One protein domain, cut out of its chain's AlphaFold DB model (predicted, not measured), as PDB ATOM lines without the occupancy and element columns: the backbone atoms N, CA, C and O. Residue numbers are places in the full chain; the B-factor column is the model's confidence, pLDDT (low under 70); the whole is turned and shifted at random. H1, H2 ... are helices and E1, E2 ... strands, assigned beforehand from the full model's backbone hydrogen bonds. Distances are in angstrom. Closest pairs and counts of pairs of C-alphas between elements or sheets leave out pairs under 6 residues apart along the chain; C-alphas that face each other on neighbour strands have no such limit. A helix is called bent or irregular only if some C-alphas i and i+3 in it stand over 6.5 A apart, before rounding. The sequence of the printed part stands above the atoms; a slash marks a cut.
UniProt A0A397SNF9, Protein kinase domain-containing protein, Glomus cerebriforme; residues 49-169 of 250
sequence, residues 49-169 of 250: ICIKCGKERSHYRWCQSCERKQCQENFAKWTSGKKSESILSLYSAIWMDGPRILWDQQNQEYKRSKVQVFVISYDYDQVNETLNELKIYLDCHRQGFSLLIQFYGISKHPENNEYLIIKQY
ATOM      1  N   ILE A  49     -19.711  54.297 -12.202       87.44
ATOM      2  CA  ILE A  49     -18.381  53.735 -12.351       87.44
ATOM      3  C   ILE A  49     -18.464  52.311 -12.915       87.44
ATOM      4  O   ILE A  49     -19.332  51.502 -12.569       87.44
ATOM      5  N   CYS A  50     -17.543  51.977 -13.813       86.56
ATOM      6  CA  CYS A  50     -17.396  50.632 -14.338       86.56
ATOM      7  C   CYS A  50     -16.846  49.692 -13.262       86.56
ATOM      8  O   CYS A  50     -15.691  49.811 -12.866       86.56
ATOM      9  N   ILE A  51     -17.626  48.676 -12.883       86.94
ATOM     10  CA  ILE A  51     -17.220  47.678 -11.876       86.94
ATOM     11  C   ILE A  51     -15.924  46.919 -12.221       86.94
ATOM     12  O   ILE A  51     -15.245  46.448 -11.321       86.94
ATOM     13  N   LYS A  52     -15.554  46.818 -13.509       87.75
ATOM     14  CA  LYS A  52     -14.345  46.097 -13.948       87.75
ATOM     15  C   LYS A  52     -13.066  46.929 -13.816       87.75
ATOM     16  O   LYS A  52     -12.034  46.384 -13.449       87.75
ATOM     17  N   CYS A  53     -13.099  48.211 -14.189       90.38
ATOM     18  CA  CYS A  53     -11.884  49.038 -14.283       90.38
ATOM     19  C   CYS A  53     -11.888  50.294 -13.407       90.38
ATOM     20  O   CYS A  53     -10.896  51.016 -13.408       90.38
ATOM     21  N   GLY A  54     -12.985  50.594 -12.709       88.31
ATOM     22  CA  GLY A  54     -13.088  51.760 -11.830       88.31
ATOM     23  C   GLY A  54     -13.176  53.114 -12.544       88.31
ATOM     24  O   GLY A  54     -13.273  54.133 -11.875       88.31
ATOM     25  N   LYS A  55     -13.162  53.147 -13.883       89.12
ATOM     26  CA  LYS A  55     -13.357  54.380 -14.664       89.12
ATOM     27  C   LYS A  55     -14.839  54.673 -14.860       89.12
ATOM     28  O   LYS A  55     -15.651  53.744 -14.886       89.12
ATOM     29  N   GLU A  56     -15.172  55.939 -15.067       86.56
ATOM     30  CA  GLU A  56     -16.509  56.360 -15.480       86.56
ATOM     31  C   GLU A  56     -16.968  55.612 -16.735       86.56
ATOM     32  O   GLU A  56     -16.189  55.260 -17.633       86.56
ATOM     33  N   ARG A  57     -18.261  55.302 -16.763       78.88
ATOM     34  CA  ARG A  57     -18.910  54.728 -17.932       78.88
ATOM     35  C   ARG A  57     -19.288  55.832 -18.908       78.88
ATOM     36  O   ARG A  57     -19.836  56.851 -18.515       78.88
ATOM     37  N   SER A  58     -19.069  55.571 -20.191       76.44
ATOM     38  CA  SER A  58     -19.478  56.473 -21.271       76.44
ATOM     39  C   SER A  58     -20.976  56.372 -21.574       76.44
ATOM     40  O   SER A  58     -21.529  57.266 -22.197       76.44
ATOM     41  N   HIS A  59     -21.622  55.270 -21.171       71.50
ATOM     42  CA  HIS A  59     -23.058  55.055 -21.351       71.50
ATOM     43  C   HIS A  59     -23.594  53.971 -20.398       71.50
ATOM     44  O   HIS A  59     -22.827  53.237 -19.761       71.50
ATOM     45  N   TYR A  60     -24.920  53.811 -20.332       69.88
ATOM     46  CA  TYR A  60     -25.578  52.730 -19.600       69.88
ATOM     47  C   TYR A  60     -24.967  51.362 -19.953       69.88
ATOM     48  O   TYR A  60     -24.944  50.952 -21.112       69.88
ATOM     49  N   ARG A  61     -24.430  50.668 -18.937       69.19
ATOM     50  CA  ARG A  61     -23.701  49.378 -19.029       69.19
ATOM     51  C   ARG A  61     -22.445  49.366 -19.920       69.19
ATOM     52  O   ARG A  61     -21.758  48.339 -19.979       69.19
ATOM     53  N   TRP A  62     -22.060  50.494 -20.511       76.38
ATOM     54  CA  TRP A  62     -20.933  50.596 -21.431       76.38
ATOM     55  C   TRP A  62     -19.709  51.229 -20.772       76.38
ATOM     56  O   TRP A  62     -19.797  52.257 -20.112       76.38
ATOM     57  N   CYS A  63     -18.535  50.626 -20.955       82.75
ATOM     58  CA  CYS A  63     -17.276  51.229 -20.523       82.75
ATOM     59  C   CYS A  63     -16.283  51.197 -21.675       82.75
ATOM     60  O   CYS A  63     -15.720  50.141 -21.964       82.75
ATOM     61  N   GLN A  64     -16.042  52.364 -22.267       82.19
ATOM     62  CA  GLN A  64     -15.184  52.539 -23.434       82.19
ATOM     63  C   GLN A  64     -13.808  51.887 -23.255       82.19
ATOM     64  O   GLN A  64     -13.403  51.073 -24.075       82.19
ATOM     65  N   SER A  65     -13.126  52.149 -22.133       83.75
ATOM     66  CA  SER A  65     -11.790  51.582 -21.883       83.75
ATOM     67  C   SER A  65     -11.758  50.049 -21.879       83.75
ATOM     68  O   SER A  65     -10.834  49.437 -22.407       83.75
ATOM     69  N   CYS A  66     -12.772  49.415 -21.288       85.88
ATOM     70  CA  CYS A  66     -12.859  47.962 -21.230       85.88
ATOM     71  C   CYS A  66     -13.262  47.356 -22.577       85.88
ATOM     72  O   CYS A  66     -12.736  46.305 -22.933       85.88
ATOM     73  N   GLU A  67     -14.196  47.985 -23.296       82.69
ATOM     74  CA  GLU A  67     -14.663  47.477 -24.589       82.69
ATOM     75  C   GLU A  67     -13.603  47.636 -25.676       82.69
ATOM     76  O   GLU A  67     -13.385  46.692 -26.428       82.69
ATOM     77  N   ARG A  68     -12.869  48.756 -25.695       80.12
ATOM     78  CA  ARG A  68     -11.746  48.955 -26.621       80.12
ATOM     79  C   ARG A  68     -10.683  47.878 -26.447       80.12
ATOM     80  O   ARG A  68     -10.334  47.210 -27.414       80.12
ATOM     81  N   LYS A  69     -10.231  47.660 -25.206       83.44
ATOM     82  CA  LYS A  69      -9.239  46.621 -24.900       83.44
ATOM     83  C   LYS A  69      -9.731  45.235 -25.330       83.44
ATOM     84  O   LYS A  69      -9.002  44.497 -25.980       83.44
ATOM     85  N   GLN A  70     -10.982  44.902 -25.007       82.38
ATOM     86  CA  GLN A  70     -11.576  43.618 -25.383       82.38
ATOM     87  C   GLN A  70     -11.640  43.434 -26.904       82.38
ATOM     88  O   GLN A  70     -11.352  42.340 -27.391       82.38
ATOM     89  N   CYS A  71     -12.038  44.480 -27.634       75.69
ATOM     90  CA  CYS A  71     -12.112  44.469 -29.090       75.69
ATOM     91  C   CYS A  71     -10.725  44.223 -29.680       75.69
ATOM     92  O   CYS A  71     -10.542  43.232 -30.374       75.69
ATOM     93  N   GLN A  72      -9.728  45.027 -29.303       76.44
ATOM     94  CA  GLN A  72      -8.346  44.898 -29.780       76.44
ATOM     95  C   GLN A  72      -7.773  43.489 -29.562       76.44
ATOM     96  O   GLN A  72      -7.153  42.923 -30.459       76.44
ATOM     97  N   GLU A  73      -8.021  42.884 -28.398       80.50
ATOM     98  CA  GLU A  73      -7.505  41.550 -28.066       80.50
ATOM     99  C   GLU A  73      -8.188  40.410 -28.843       80.50
ATOM    100  O   GLU A  73      -7.598  39.341 -29.009       80.50
ATOM    101  N   ASN A  74      -9.429  40.596 -29.304       74.88
ATOM    102  CA  ASN A  74     -10.225  39.506 -29.879       74.88
ATOM    103  C   ASN A  74     -10.740  39.762 -31.294       74.88
ATOM    104  O   ASN A  74     -11.372  38.880 -31.876       74.88
ATOM    105  N   PHE A  75     -10.435  40.919 -31.874       69.81
ATOM    106  CA  PHE A  75     -10.892  41.304 -33.202       69.81
ATOM    107  C   PHE A  75     -10.515  40.261 -34.267       69.81
ATOM    108  O   PHE A  75     -11.341  39.881 -35.091       69.81
ATOM    109  N   ALA A  76      -9.312  39.685 -34.175       70.94
ATOM    110  CA  ALA A  76      -8.832  38.639 -35.084       70.94
ATOM    111  C   ALA A  76      -9.709  37.367 -35.123       70.94
ATOM    112  O   ALA A  76      -9.574  36.553 -36.034       70.94
ATOM    113  N   LYS A  77     -10.598  37.168 -34.139       73.38
ATOM    114  CA  LYS A  77     -11.524  36.027 -34.078       73.38
ATOM    115  C   LYS A  77     -12.839  36.284 -34.816       73.38
ATOM    116  O   LYS A  77     -13.638  35.360 -34.955       73.38
ATOM    117  N   TRP A  78     -13.108  37.518 -35.238       68.94
ATOM    118  CA  TRP A  78     -14.349  37.874 -35.918       68.94
ATOM    119  C   TRP A  78     -14.330  37.361 -37.355       68.94
ATOM    120  O   TRP A  78     -13.299  37.355 -38.026       68.94
ATOM    121  N   THR A  79     -15.493  36.945 -37.848       68.69
ATOM    122  CA  THR A  79     -15.640  36.469 -39.227       68.69
ATOM    123  C   THR A  79     -16.613  37.358 -39.982       68.69
ATOM    124  O   THR A  79     -17.719  37.613 -39.493       68.69
ATOM    125  N   SER A  80     -16.234  37.800 -41.179       66.31
ATOM    126  CA  SER A  80     -17.121  38.547 -42.068       66.31
ATOM    127  C   SER A  80     -18.089  37.616 -42.805       66.31
ATOM    128  O   SER A  80     -17.760  36.492 -43.183       66.31
ATOM    129  N   GLY A  81     -19.315  38.095 -42.979       58.06
ATOM    130  CA  GLY A  81     -20.388  37.474 -43.745       58.06
ATOM    131  C   GLY A  81     -20.563  38.120 -45.122       58.06
ATOM    132  O   GLY A  81     -19.808  39.003 -45.531       58.06
ATOM    133  N   LYS A  82     -21.565  37.649 -45.873       55.47
ATOM    134  CA  LYS A  82     -21.823  38.083 -47.256       55.47
ATOM    135  C   LYS A  82     -22.186  39.576 -47.324       55.47
ATOM    136  O   LYS A  82     -22.907  40.075 -46.459       55.47
ATOM    137  N   LYS A  83     -21.716  40.248 -48.380       55.28
ATOM    138  CA  LYS A  83     -22.126  41.605 -48.772       55.28
ATOM    139  C   LYS A  83     -23.536  41.554 -49.369       55.28
ATOM    140  O   LYS A  83     -23.789  40.706 -50.222       55.28
ATOM    141  N   SER A  84     -24.427  42.436 -48.927       54.78
ATOM    142  CA  SER A  84     -25.717  42.670 -49.584       54.78
ATOM    143  C   SER A  84     -25.537  43.673 -50.728       54.78
ATOM    144  O   SER A  84     -24.823  44.664 -50.570       54.78
ATOM    145  N   GLU A  85     -26.169  43.436 -51.878       49.03
ATOM    146  CA  GLU A  85     -26.160  44.335 -53.047       49.03
ATOM    147  C   GLU A  85     -27.147  45.509 -52.870       49.03
ATOM    148  O   GLU A  85     -27.980  45.776 -53.731       49.03
ATOM    149  N   SER A  86     -27.104  46.198 -51.724       47.00
ATOM    150  CA  SER A  86     -27.932  47.385 -51.461       47.00
ATOM    151  C   SER A  86     -27.137  48.685 -51.661       47.00
ATOM    152  O   SER A  86     -25.908  48.664 -51.666       47.00
ATOM    153  N   ILE A  87     -27.844  49.814 -51.804       50.84
ATOM    154  CA  ILE A  87     -27.279  51.176 -51.939       50.84
ATOM    155  C   ILE A  87     -26.343  51.531 -50.768       50.84
ATOM    156  O   ILE A  87     -25.346  52.218 -50.969       50.84
ATOM    157  N   LEU A  88     -26.615  51.005 -49.569       59.06
ATOM    158  CA  LEU A  88     -25.666  50.980 -48.459       59.06
ATOM    159  C   LEU A  88     -24.831  49.703 -48.543       59.06
ATOM    160  O   LEU A  88     -25.374  48.609 -48.744       59.06
ATOM    161  N   SER A  89     -23.521  49.817 -48.319       69.44
ATOM    162  CA  SER A  89     -22.664  48.639 -48.167       69.44
ATOM    163  C   SER A  89     -22.960  47.971 -46.820       69.44
ATOM    164  O   SER A  89     -22.280  48.197 -45.821       69.44
ATOM    165  N   LEU A  90     -24.026  47.167 -46.804       73.81
ATOM    166  CA  LEU A  90     -24.474  46.362 -45.678       73.81
ATOM    167  C   LEU A  90     -23.752  45.015 -45.703       73.81
ATOM    168  O   LEU A  90     -23.903  44.211 -46.631       73.81
ATOM    169  N   TYR A  91     -23.003  44.754 -44.644       79.94
ATOM    170  CA  TYR A  91     -22.349  43.485 -44.382       79.94
ATOM    171  C   TYR A  91     -22.984  42.829 -43.159       79.94
ATOM    172  O   TYR A  91     -23.546  43.488 -42.286       79.94
ATOM    173  N   SER A  92     -22.864  41.511 -43.073       81.31
ATOM    174  CA  SER A  92     -23.083  40.789 -41.819       81.31
ATOM    175  C   SER A  92     -21.742  40.337 -41.260       81.31
ATOM    176  O   SER A  92     -20.792  40.144 -42.016       81.31
ATOM    177  N   ALA A  93     -21.642  40.161 -39.948       83.12
ATOM    178  CA  ALA A  93     -20.469  39.587 -39.300       83.12
ATOM    179  C   ALA A  93     -20.880  38.782 -38.064       83.12
ATOM    180  O   ALA A  93     -21.969  38.970 -37.520       83.12
ATOM    181  N   ILE A  94     -20.009  37.880 -37.619       83.44
ATOM    182  CA  ILE A  94     -20.172  37.172 -36.348       83.44
ATOM    183  C   ILE A  94     -19.220  37.800 -35.334       83.44
ATOM    184  O   ILE A  94     -18.000  37.699 -35.472       83.44
ATOM    185  N   TRP A  95     -19.791  38.414 -34.300       84.75
ATOM    186  CA  TRP A  95     -19.057  38.899 -33.142       84.75
ATOM    187  C   TRP A  95     -18.930  37.758 -32.131       84.75
ATOM    188  O   TRP A  95     -19.878  37.439 -31.410       84.75
ATOM    189  N   MET A  96     -17.757  37.120 -32.101       79.75
ATOM    190  CA  MET A  96     -17.515  35.901 -31.318       79.75
ATOM    191  C   MET A  96     -17.651  36.099 -29.807       79.75
ATOM    192  O   MET A  96     -18.222  35.239 -29.139       79.75
ATOM    193  N   ASP A  97     -17.182  37.230 -29.280       80.06
ATOM    194  CA  ASP A  97     -17.271  37.522 -27.845       80.06
ATOM    195  C   ASP A  97     -18.556  38.272 -27.483       80.06
ATOM    196  O   ASP A  97     -18.983  38.238 -26.340       80.06
ATOM    197  N   GLY A  98     -19.201  38.932 -28.442       82.06
ATOM    198  CA  GLY A  98     -20.493  39.580 -28.257       82.06
ATOM    199  C   GLY A  98     -20.576  40.698 -27.204       82.06
ATOM    200  O   GLY A  98     -19.592  41.069 -26.541       82.06
ATOM    201  N   PRO A  99     -21.786  41.256 -27.028       81.75
ATOM    202  CA  PRO A  99     -22.040  42.326 -26.077       81.75
ATOM    203  C   PRO A  99     -22.030  41.811 -24.634       81.75
ATOM    204  O   PRO A  99     -22.238  40.626 -24.357       81.75
ATOM    205  N   ARG A 100     -21.827  42.728 -23.683       84.56
ATOM    206  CA  ARG A 100     -21.980  42.429 -22.254       84.56
ATOM    207  C   ARG A 100     -23.424  42.069 -21.941       84.56
ATOM    208  O   ARG A 100     -24.333  42.824 -22.271       84.56
ATOM    209  N   ILE A 101     -23.610  40.979 -21.207       82.62
ATOM    210  CA  ILE A 101     -24.931  40.535 -20.756       82.62
ATOM    211  C   ILE A 101     -25.096  40.849 -19.270       82.62
ATOM    212  O   ILE A 101     -25.920  41.676 -18.882       82.62
ATOM    213  N   LEU A 102     -24.285  40.207 -18.431       84.81
ATOM    214  CA  LEU A 102     -24.367  40.315 -16.978       84.81
ATOM    215  C   LEU A 102     -22.983  40.206 -16.349       84.81
ATOM    216  O   LEU A 102     -22.088  39.579 -16.911       84.81
ATOM    217  N   TRP A 103     -22.803  40.837 -15.194       86.00
ATOM    218  CA  TRP A 103     -21.568  40.727 -14.423       86.00
ATOM    219  C   TRP A 103     -21.558  39.420 -13.632       86.00
ATOM    220  O   TRP A 103     -22.473  39.157 -12.852       86.00
ATOM    221  N   ASP A 104     -20.525  38.610 -13.833       87.56
ATOM    222  CA  ASP A 104     -20.229  37.443 -13.018       87.56
ATOM    223  C   ASP A 104     -19.376  37.872 -11.819       87.56
ATOM    224  O   ASP A 104     -18.193  38.194 -11.947       87.56
ATOM    225  N   GLN A 105     -19.990  37.892 -10.634       89.88
ATOM    226  CA  GLN A 105     -19.312  38.291  -9.402       89.88
ATOM    227  C   GLN A 105     -18.206  37.316  -8.978       89.88
ATOM    228  O   GLN A 105     -17.254  37.747  -8.333       89.88
ATOM    229  N   GLN A 106     -18.314  36.027  -9.312       92.19
ATOM    230  CA  GLN A 106     -17.329  35.026  -8.893       92.19
ATOM    231  C   GLN A 106     -16.049  35.158  -9.715       92.19
ATOM    232  O   GLN A 106     -14.955  35.180  -9.159       92.19
ATOM    233  N   ASN A 107     -16.208  35.308 -11.029       89.31
ATOM    234  CA  ASN A 107     -15.093  35.386 -11.971       89.31
ATOM    235  C   ASN A 107     -14.595  36.823 -12.211       89.31
ATOM    236  O   ASN A 107     -13.584  37.016 -12.878       89.31
ATOM    237  N   GLN A 108     -15.281  37.831 -11.654       88.12
ATOM    238  CA  GLN A 108     -14.968  39.257 -11.835       88.12
ATOM    239  C   GLN A 108     -14.885  39.646 -13.321       88.12
ATOM    240  O   GLN A 108     -14.017  40.409 -13.757       88.12
ATOM    241  N   GLU A 109     -15.814  39.119 -14.116       87.38
ATOM    242  CA  GLU A 109     -15.880  39.357 -15.552       87.38
ATOM    243  C   GLU A 109     -17.320  39.503 -16.045       87.38
ATOM    244  O   GLU A 109     -18.279  39.084 -15.400       87.38
ATOM    245  N   TYR A 110     -17.497  40.122 -17.211       84.94
ATOM    246  CA  TYR A 110     -18.810  40.173 -17.846       84.94
ATOM    247  C   TYR A 110     -19.040  38.906 -18.656       84.94
ATOM    248  O   TYR A 110     -18.265  38.616 -19.568       84.94
ATOM    249  N   LYS A 111     -20.163  38.227 -18.402       88.19
ATOM    250  CA  LYS A 111     -20.668  37.209 -19.319       88.19
ATOM    251  C   LYS A 111     -21.078  37.854 -20.629       88.19
ATOM    252  O   LYS A 111     -21.593  38.976 -20.682       88.19
ATOM    253  N   ARG A 112     -20.841  37.085 -21.671       86.56
ATOM    254  CA  ARG A 112     -20.773  37.512 -23.051       86.56
ATOM    255  C   ARG A 112     -21.205  36.338 -23.912       86.56
ATOM    256  O   ARG A 112     -20.917  35.192 -23.566       86.56
ATOM    257  N   SER A 113     -21.942  36.607 -24.979       84.56
ATOM    258  CA  SER A 113     -22.420  35.560 -25.880       84.56
ATOM    259  C   SER A 113     -22.229  35.998 -27.309       84.56
ATOM    260  O   SER A 113     -22.616  37.107 -27.660       84.56
ATOM    261  N   LYS A 114     -21.712  35.087 -28.132       86.75
ATOM    262  CA  LYS A 114     -21.598  35.256 -29.577       86.75
ATOM    263  C   LYS A 114     -22.917  35.746 -30.174       86.75
ATOM    264  O   LYS A 114     -23.961  35.142 -29.925       86.75
ATOM    265  N   VAL A 115     -22.841  36.776 -31.011       85.06
ATOM    266  CA  VAL A 115     -23.983  37.312 -31.764       85.06
ATOM    267  C   VAL A 115     -23.613  37.545 -33.221       85.06
ATOM    268  O   VAL A 115     -22.449  37.760 -33.562       85.06
ATOM    269  N   GLN A 116     -24.617  37.512 -34.090       86.56
ATOM    270  CA  GLN A 116     -24.493  38.037 -35.442       86.56
ATOM    271  C   GLN A 116     -24.829  39.532 -35.424       86.56
ATOM    272  O   GLN A 116     -25.711  39.963 -34.680       86.56
ATOM    273  N   VAL A 117     -24.118  40.320 -36.225       85.62
ATOM    274  CA  VAL A 117     -24.285  41.776 -36.311       85.62
ATOM    275  C   VAL A 117     -24.368  42.224 -37.763       85.62
ATOM    276  O   VAL A 117     -23.791  41.590 -38.653       85.62
ATOM    277  N   PHE A 118     -25.070  43.327 -37.998       85.56
ATOM    278  CA  PHE A 118     -24.912  44.102 -39.221       85.56
ATOM    279  C   PHE A 118     -23.749  45.074 -39.066       85.56
ATOM    280  O   PHE A 118     -23.614  45.706 -38.023       85.56
ATOM    281  N   VAL A 119     -22.944  45.203 -40.117       83.56
ATOM    282  CA  VAL A 119     -21.928  46.246 -40.264       83.56
ATOM    283  C   VAL A 119     -22.335  47.082 -41.466       83.56
ATOM    284  O   VAL A 119     -22.337  46.590 -42.595       83.56
ATOM    285  N   ILE A 120     -22.741  48.318 -41.215       82.19
ATOM    286  CA  ILE A 120     -23.213  49.243 -42.243       82.19
ATOM    287  C   ILE A 120     -22.102  50.251 -42.491       82.19
ATOM    288  O   ILE A 120     -21.688  50.914 -41.542       82.19
ATOM    289  N   SER A 121     -21.627  50.341 -43.734       81.12
ATOM    290  CA  SER A 121     -20.688  51.390 -44.136       81.12
ATOM    291  C   SER A 121     -21.425  52.611 -44.670       81.12
ATOM    292  O   SER A 121     -22.327  52.460 -45.500       81.12
ATOM    293  N   TYR A 122     -21.002  53.785 -44.213       79.19
ATOM    294  CA  TYR A 122     -21.494  55.092 -44.621       79.19
ATOM    295  C   TYR A 122     -20.345  55.926 -45.191       79.19
ATOM    296  O   TYR A 122     -19.264  56.007 -44.593       79.19
ATOM    297  N   ASP A 123     -20.595  56.552 -46.339       74.25
ATOM    298  CA  ASP A 123     -19.711  57.572 -46.906       74.25
ATOM    299  C   ASP A 123     -19.847  58.907 -46.154       74.25
ATOM    300  O   ASP A 123     -20.711  59.065 -45.289       74.25
ATOM    301  N   TYR A 124     -18.971  59.865 -46.477       69.06
ATOM    302  CA  TYR A 124     -18.898  61.170 -45.812       69.06
ATOM    303  C   TYR A 124     -20.228  61.945 -45.843       69.06
ATOM    304  O   TYR A 124     -20.608  62.554 -44.843       69.06
ATOM    305  N   ASP A 125     -20.964  61.876 -46.954       70.44
ATOM    306  CA  ASP A 125     -22.218  62.615 -47.133       70.44
ATOM    307  C   ASP A 125     -23.330  62.076 -46.215       70.44
ATOM    308  O   ASP A 125     -24.201  62.826 -45.768       70.44
ATOM    309  N   GLN A 126     -23.272  60.787 -45.866       71.25
ATOM    310  CA  GLN A 126     -24.256  60.106 -45.017       71.25
ATOM    311  C   GLN A 126     -23.922  60.140 -43.517       71.25
ATOM    312  O   GLN A 126     -24.740  59.718 -42.691       71.25
ATOM    313  N   VAL A 127     -22.743  60.644 -43.132       73.88
ATOM    314  CA  VAL A 127     -22.287  60.659 -41.730       73.88
ATOM    315  C   VAL A 127     -23.235  61.451 -40.838       73.88
ATOM    316  O   VAL A 127     -23.580  60.986 -39.756       73.88
ATOM    317  N   ASN A 128     -23.717  62.609 -41.290       75.88
ATOM    318  CA  ASN A 128     -24.569  63.472 -40.466       75.88
ATOM    319  C   ASN A 128     -25.916  62.822 -40.125       75.88
ATOM    320  O   ASN A 128     -26.333  62.836 -38.967       75.88
ATOM    321  N   GLU A 129     -26.584  62.206 -41.106       78.19
ATOM    322  CA  GLU A 129     -27.849  61.490 -40.876       78.19
ATOM    323  C   GLU A 129     -27.657  60.315 -39.912       78.19
ATOM    324  O   GLU A 129     -28.486  60.047 -39.041       78.19
ATOM    325  N   THR A 130     -26.517  59.650 -40.050       77.69
ATOM    326  CA  THR A 130     -26.118  58.485 -39.271       77.69
ATOM    327  C   THR A 130     -25.787  58.843 -37.819       77.69
ATOM    328  O   THR A 130     -26.248  58.182 -36.887       77.69
ATOM    329  N   LEU A 131     -25.032  59.922 -37.604       78.56
ATOM    330  CA  LEU A 131     -24.738  60.456 -36.274       78.56
ATOM    331  C   LEU A 131     -25.999  60.992 -35.592       78.56
ATOM    332  O   LEU A 131     -26.169  60.794 -34.391       78.56
ATOM    333  N   ASN A 132     -26.910  61.614 -36.347       82.38
ATOM    334  CA  ASN A 132     -28.203  62.038 -35.819       82.38
ATOM    335  C   ASN A 132     -29.035  60.838 -35.342       82.38
ATOM    336  O   ASN A 132     -29.605  60.872 -34.254       82.38
ATOM    337  N   GLU A 133     -29.054  59.747 -36.112       86.62
ATOM    338  CA  GLU A 133     -29.706  58.504 -35.696       86.62
ATOM    339  C   GLU A 133     -29.090  57.963 -34.395       86.62
ATOM    340  O   GLU A 133     -29.800  57.703 -33.430       86.62
ATOM    341  N   LEU A 134     -27.765  57.877 -34.299       84.62
ATOM    342  CA  LEU A 134     -27.092  57.472 -33.059       84.62
ATOM    343  C   LEU A 134     -27.418  58.382 -31.869       84.62
ATOM    344  O   LEU A 134     -27.622  57.886 -30.763       84.62
ATOM    345  N   LYS A 135     -27.491  59.698 -32.083       85.62
ATOM    346  CA  LYS A 135     -27.875  60.657 -31.044       85.62
ATOM    347  C   LYS A 135     -29.271  60.348 -30.502       85.62
ATOM    348  O   LYS A 135     -29.424  60.180 -29.296       85.62
ATOM    349  N   ILE A 136     -30.257  60.173 -31.384       88.12
ATOM    350  CA  ILE A 136     -31.632  59.819 -30.997       88.12
ATOM    351  C   ILE A 136     -31.652  58.509 -30.202       88.12
ATOM    352  O   ILE A 136     -32.323  58.416 -29.174       88.12
ATOM    353  N   TYR A 137     -30.893  57.501 -30.644       88.44
ATOM    354  CA  TYR A 137     -30.783  56.219 -29.943       88.44
ATOM    355  C   TYR A 137     -30.286  56.396 -28.503       88.44
ATOM    356  O   TYR A 137     -30.848  55.808 -27.574       88.44
ATOM    357  N   LEU A 138     -29.236  57.201 -28.319       84.94
ATOM    358  CA  LEU A 138     -28.660  57.486 -27.007       84.94
ATOM    359  C   LEU A 138     -29.648  58.262 -26.133       84.94
ATOM    360  O   LEU A 138     -29.873  57.870 -24.990       84.94
ATOM    361  N   ASP A 139     -30.307  59.286 -26.672       86.25
ATOM    362  CA  ASP A 139     -31.311  60.065 -25.940       86.25
ATOM    363  C   ASP A 139     -32.485  59.193 -25.468       86.25
ATOM    364  O   ASP A 139     -32.917  59.308 -24.320       86.25
ATOM    365  N   CYS A 140     -32.939  58.241 -26.288       87.38
ATOM    366  CA  CYS A 140     -33.953  57.259 -25.888       87.38
ATOM    367  C   CYS A 140     -33.509  56.420 -24.683       87.38
ATOM    368  O   CYS A 140     -34.289  56.202 -23.755       87.38
ATOM    369  N   HIS A 141     -32.251  55.977 -24.662       82.56
ATOM    370  CA  HIS A 141     -31.707  55.188 -23.555       82.56
ATOM    371  C   HIS A 141     -31.410  56.024 -22.302       82.56
ATOM    372  O   HIS A 141     -31.356  55.471 -21.201       82.56
ATOM    373  N   ARG A 142     -31.258  57.349 -22.434       79.88
ATOM    374  CA  ARG A 142     -31.165  58.265 -21.283       79.88
ATOM    375  C   ARG A 142     -32.487  58.363 -20.524       79.88
ATOM    376  O   ARG A 142     -32.460  58.517 -19.307       79.88
ATOM    377  N   GLN A 143     -33.624  58.204 -21.204       80.00
ATOM    378  CA  GLN A 143     -34.952  58.231 -20.575       80.00
ATOM    379  C   GLN A 143     -35.305  56.934 -19.825       80.00
ATOM    380  O   GLN A 143     -36.286  56.894 -19.081       80.00
ATOM    381  N   GLY A 144     -34.517  55.867 -19.992       72.00
ATOM    382  CA  GLY A 144     -34.699  54.602 -19.289       72.00
ATOM    383  C   GLY A 144     -34.483  53.381 -20.179       72.00
ATOM    384  O   GLY A 144     -33.787  53.423 -21.190       72.00
ATOM    385  N   PHE A 145     -35.069  52.255 -19.770       68.81
ATOM    386  CA  PHE A 145     -35.025  51.032 -20.566       68.81
ATOM    387  C   PHE A 145     -35.814  51.217 -21.868       68.81
ATOM    388  O   PHE A 145     -36.979  51.609 -21.834       68.81
ATOM    389  N   SER A 146     -35.176  50.902 -22.992       77.25
ATOM    390  CA  SER A 146     -35.749  50.989 -24.331       77.25
ATOM    391  C   SER A 146     -35.579  49.655 -25.062       77.25
ATOM    392  O   SER A 146     -34.570  48.968 -24.884       77.25
ATOM    393  N   LEU A 147     -36.584  49.283 -25.859       81.12
ATOM    394  CA  LEU A 147     -36.612  48.055 -26.663       81.12
ATOM    395  C   LEU A 147     -36.127  48.263 -28.106       81.12
ATOM    396  O   LEU A 147     -36.181  47.324 -28.898       81.12
ATOM    397  N   LEU A 148     -35.597  49.454 -28.405       88.12
ATOM    398  CA  LEU A 148     -35.103  49.818 -29.727       88.12
ATOM    399  C   LEU A 148     -34.058  48.827 -30.249       88.12
ATOM    400  O   LEU A 148     -33.322  48.183 -29.487       88.12
ATOM    401  N   ILE A 149     -33.946  48.783 -31.580       88.44
ATOM    402  CA  ILE A 149     -32.877  48.059 -32.263       88.44
ATOM    403  C   ILE A 149     -31.517  48.428 -31.665       88.44
ATOM    404  O   ILE A 149     -31.180  49.603 -31.511       88.44
ATOM    405  N   GLN A 150     -30.731  47.414 -31.311       86.31
ATOM    406  CA  GLN A 150     -29.499  47.648 -30.567       86.31
ATOM    407  C   GLN A 150     -28.387  48.174 -31.473       86.31
ATOM    408  O   GLN A 150     -28.066  47.579 -32.507       86.31
ATOM    409  N   PHE A 151     -27.750  49.258 -31.037       86.44
ATOM    410  CA  PHE A 151     -26.490  49.738 -31.592       86.44
ATOM    411  C   PHE A 151     -25.356  49.245 -30.699       86.44
ATOM    412  O   PHE A 151     -25.316  49.529 -29.501       86.44
ATOM    413  N   TYR A 152     -24.432  48.489 -31.283       82.31
ATOM    414  CA  TYR A 152     -23.303  47.911 -30.559       82.31
ATOM    415  C   TYR A 152     -22.044  48.769 -30.635       82.31
ATOM    416  O   TYR A 152     -21.188  48.667 -29.758       82.31
ATOM    417  N   GLY A 153     -21.921  49.613 -31.658       78.12
ATOM    418  CA  GLY A 153     -20.811  50.544 -31.759       78.12
ATOM    419  C   GLY A 153     -20.687  51.211 -33.115       78.12
ATOM    420  O   GLY A 153     -21.438  50.930 -34.048       78.12
ATOM    421  N   ILE A 154     -19.700  52.092 -33.180       77.75
ATOM    422  CA  ILE A 154     -19.264  52.819 -34.368       77.75
ATOM    423  C   ILE A 154     -17.775  52.526 -34.522       77.75
ATOM    424  O   ILE A 154     -17.109  52.274 -33.521       77.75
ATOM    425  N   SER A 155     -17.278  52.546 -35.747       77.56
ATOM    426  CA  SER A 155     -15.865  52.465 -36.096       77.56
ATOM    427  C   SER A 155     -15.607  53.326 -37.328       77.56
ATOM    428  O   SER A 155     -16.547  53.726 -38.013       77.56
ATOM    429  N   LYS A 156     -14.341  53.568 -37.648       77.06
ATOM    430  CA  LYS A 156     -13.925  54.173 -38.912       77.06
ATOM    431  C   LYS A 156     -13.098  53.168 -39.706       77.06
ATOM    432  O   LYS A 156     -12.362  52.375 -39.122       77.06
ATOM    433  N   HIS A 157     -13.269  53.133 -41.020       74.00
ATOM    434  CA  HIS A 157     -12.476  52.277 -41.887       74.00
ATOM    435  C   HIS A 157     -11.117  52.950 -42.160       74.00
ATOM    436  O   HIS A 157     -11.091  54.115 -42.570       74.00
ATOM    437  N   PRO A 158      -9.992  52.236 -41.973       69.75
ATOM    438  CA  PRO A 158      -8.660  52.846 -41.959       69.75
ATOM    439  C   PRO A 158      -8.228  53.424 -43.315       69.75
ATOM    440  O   PRO A 158      -7.484  54.395 -43.366       69.75
ATOM    441  N   GLU A 159      -8.701  52.849 -44.426       74.38
ATOM    442  CA  GLU A 159      -8.200  53.200 -45.768       74.38
ATOM    443  C   GLU A 159      -9.037  54.248 -46.523       74.38
ATOM    444  O   GLU A 159      -8.524  54.882 -47.442       74.38
ATOM    445  N   ASN A 160     -10.325  54.415 -46.206       73.25
ATOM    446  CA  ASN A 160     -11.262  55.195 -47.035       73.25
ATOM    447  C   ASN A 160     -12.114  56.195 -46.235       73.25
ATOM    448  O   ASN A 160     -13.026  56.790 -46.801       73.25
ATOM    449  N   ASN A 161     -11.813  56.400 -44.946       70.81
ATOM    450  CA  ASN A 161     -12.530  57.310 -44.046       70.81
ATOM    451  C   ASN A 161     -14.041  57.038 -43.891       70.81
ATOM    452  O   ASN A 161     -14.741  57.870 -43.317       70.81
ATOM    453  N   GLU A 162     -14.543  55.891 -44.354       78.94
ATOM    454  CA  GLU A 162     -15.943  55.510 -44.168       78.94
ATOM    455  C   GLU A 162     -16.226  55.207 -42.694       78.94
ATOM    456  O   GLU A 162     -15.402  54.613 -41.992       78.94
ATOM    457  N   TYR A 163     -17.416  55.577 -42.228       79.31
ATOM    458  CA  TYR A 163     -17.871  55.215 -40.892       79.31
ATOM    459  C   TYR A 163     -18.633  53.899 -40.946       79.31
ATOM    460  O   TYR A 163     -19.498  53.684 -41.791       79.31
ATOM    461  N   LEU A 164     -18.327  53.016 -40.005       82.06
ATOM    462  CA  LEU A 164     -18.963  51.722 -39.851       82.06
ATOM    463  C   LEU A 164     -19.850  51.752 -38.612       82.06
ATOM    464  O   LEU A 164     -19.357  51.985 -37.512       82.06
ATOM    465  N   ILE A 165     -21.137  51.450 -38.758       84.00
ATOM    466  CA  ILE A 165     -22.015  51.187 -37.614       84.00
ATOM    467  C   ILE A 165     -22.257  49.699 -37.472       84.00
ATOM    468  O   ILE A 165     -22.576  49.003 -38.435       84.00
ATOM    469  N   ILE A 166     -22.185  49.239 -36.228       85.25
ATOM    470  CA  ILE A 166     -22.481  47.869 -35.849       85.25
ATOM    471  C   ILE A 166     -23.858  47.845 -35.183       85.25
ATOM    472  O   ILE A 166     -24.024  48.357 -34.073       85.25
ATOM    473  N   LYS A 167     -24.848  47.254 -35.858       87.12
ATOM    474  CA  LYS A 167     -26.231  47.117 -35.365       87.12
ATOM    475  C   LYS A 167     -26.588  45.656 -35.108       87.12
ATOM    476  O   LYS A 167     -25.952  44.734 -35.630       87.12
ATOM    477  N   GLN A 168     -27.641  45.446 -34.327       87.38
ATOM    478  CA  GLN A 168     -28.276  44.146 -34.166       87.38
ATOM    479  C   GLN A 168     -28.614  43.535 -35.523       87.38
ATOM    480  O   GLN A 168     -29.200  44.191 -36.381       87.38
ATOM    481  N   TYR A 169     -28.234  42.274 -35.719       84.56
ATOM    482  CA  TYR A 169     -28.621  41.541 -36.913       84.56
ATOM    483  C   TYR A 169     -30.090  41.132 -36.815       84.56
ATOM    484  O   TYR A 169     -30.469  40.382 -35.917       84.56
TER     485      TYR A 169
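This is residues 49 to 169 of the 250 residues of the protein "Protein kinase domain-containing protein" of Glomus cerebriforme (UniProt A0A397SNF9). A strongly twisted sheet of five strands has the long helix H2 over the E5, E7 and E6 part of one face, while the hairpin of E3 and E4 extends the body past one end of E2 and E5. Helix H1 only grazes the sheet, and residues 49 to 63, with no named element, lead into it. The printed part has 121 residues with two named helices and seven named strands, in the order H1 E1 E2 E3 E4 E5 H2 E6 E7, and its class is mixed. The five-strand sheet runs E1, E2, E5, E7, E6, all antiparallel. The whole is compact, with a radius of gyration of the C-alphas of 15.2 A and spans of 46 by 34 by 26 A.

In the large sheet, E5, residues 115 to 122, is an inner strand antiparallel to E2, residues 89 to 95, with N 93 and O 117 at 2.9 A. E1, residues 79 to 83, is an edge strand and forms a hairpin with E2, with N 81 and O 92 at 2.7 A. E7, residues 163 to 168, is the other neighbour of E5, with N 120 and O 165 at 2.9 A. E6, residues 151 to 156, is the other edge strand and forms a hairpin with E7, with N 155 and O 164 at 2.8 A. H2, residues 124 to 142, is on this sheet at a height of 9.7 A, making two layers, a helix on one face of a sheet. It lies over E5, E6 and, only just, E7, on which 3 of its C-alphas fall, and runs along the strands at 7 degrees to E5 on the local plane. The closest C-alphas of H2 and E7 are those of Val 127 and Tyr 163, 7.1 A apart. E5, H2 and E6 form a split strand-helix-strand unit, two strands running the same way with E7 between them, and its crossover is right-handed. E3, residues 100 to 104, and E4, residues 109 to 112, form a hairpin, with N 101 and O 111 at 2.9 A. E4 runs on into E5 across a break of 2 residues, at 82 degrees. H1, residues 64 to 77, only grazes the large sheet with its residues 67 to 77, and H1 and H2 are apart. O i to N i+4 pairs are within hydrogen-bond range in 8 of 10 cases in H1 and 13 of 15 in H2.

H2 measures 27.6 A from first to last C-alpha, E5 22.1 A, H1 20.0 A and E2 18.3 A. Both helices are irregular: C-alphas 73 and 76 of H1 are 7.7 A apart, and C-alphas 125 and 128 of H2 are 7.1 A apart. H1 begins at C-alpha 64 (-15.184, 52.539, -23.434), and E7 ends at C-alpha 168 (-28.276, 44.146, -34.166).

The two C-alphas farthest apart, those of Gln 106 and Asp 125, are 47.4 A apart. The printed part has no cut and no long link. The mean pLDDT of the printed part is 79.1, and 18 residues are under 70, among them residues 78 to 89.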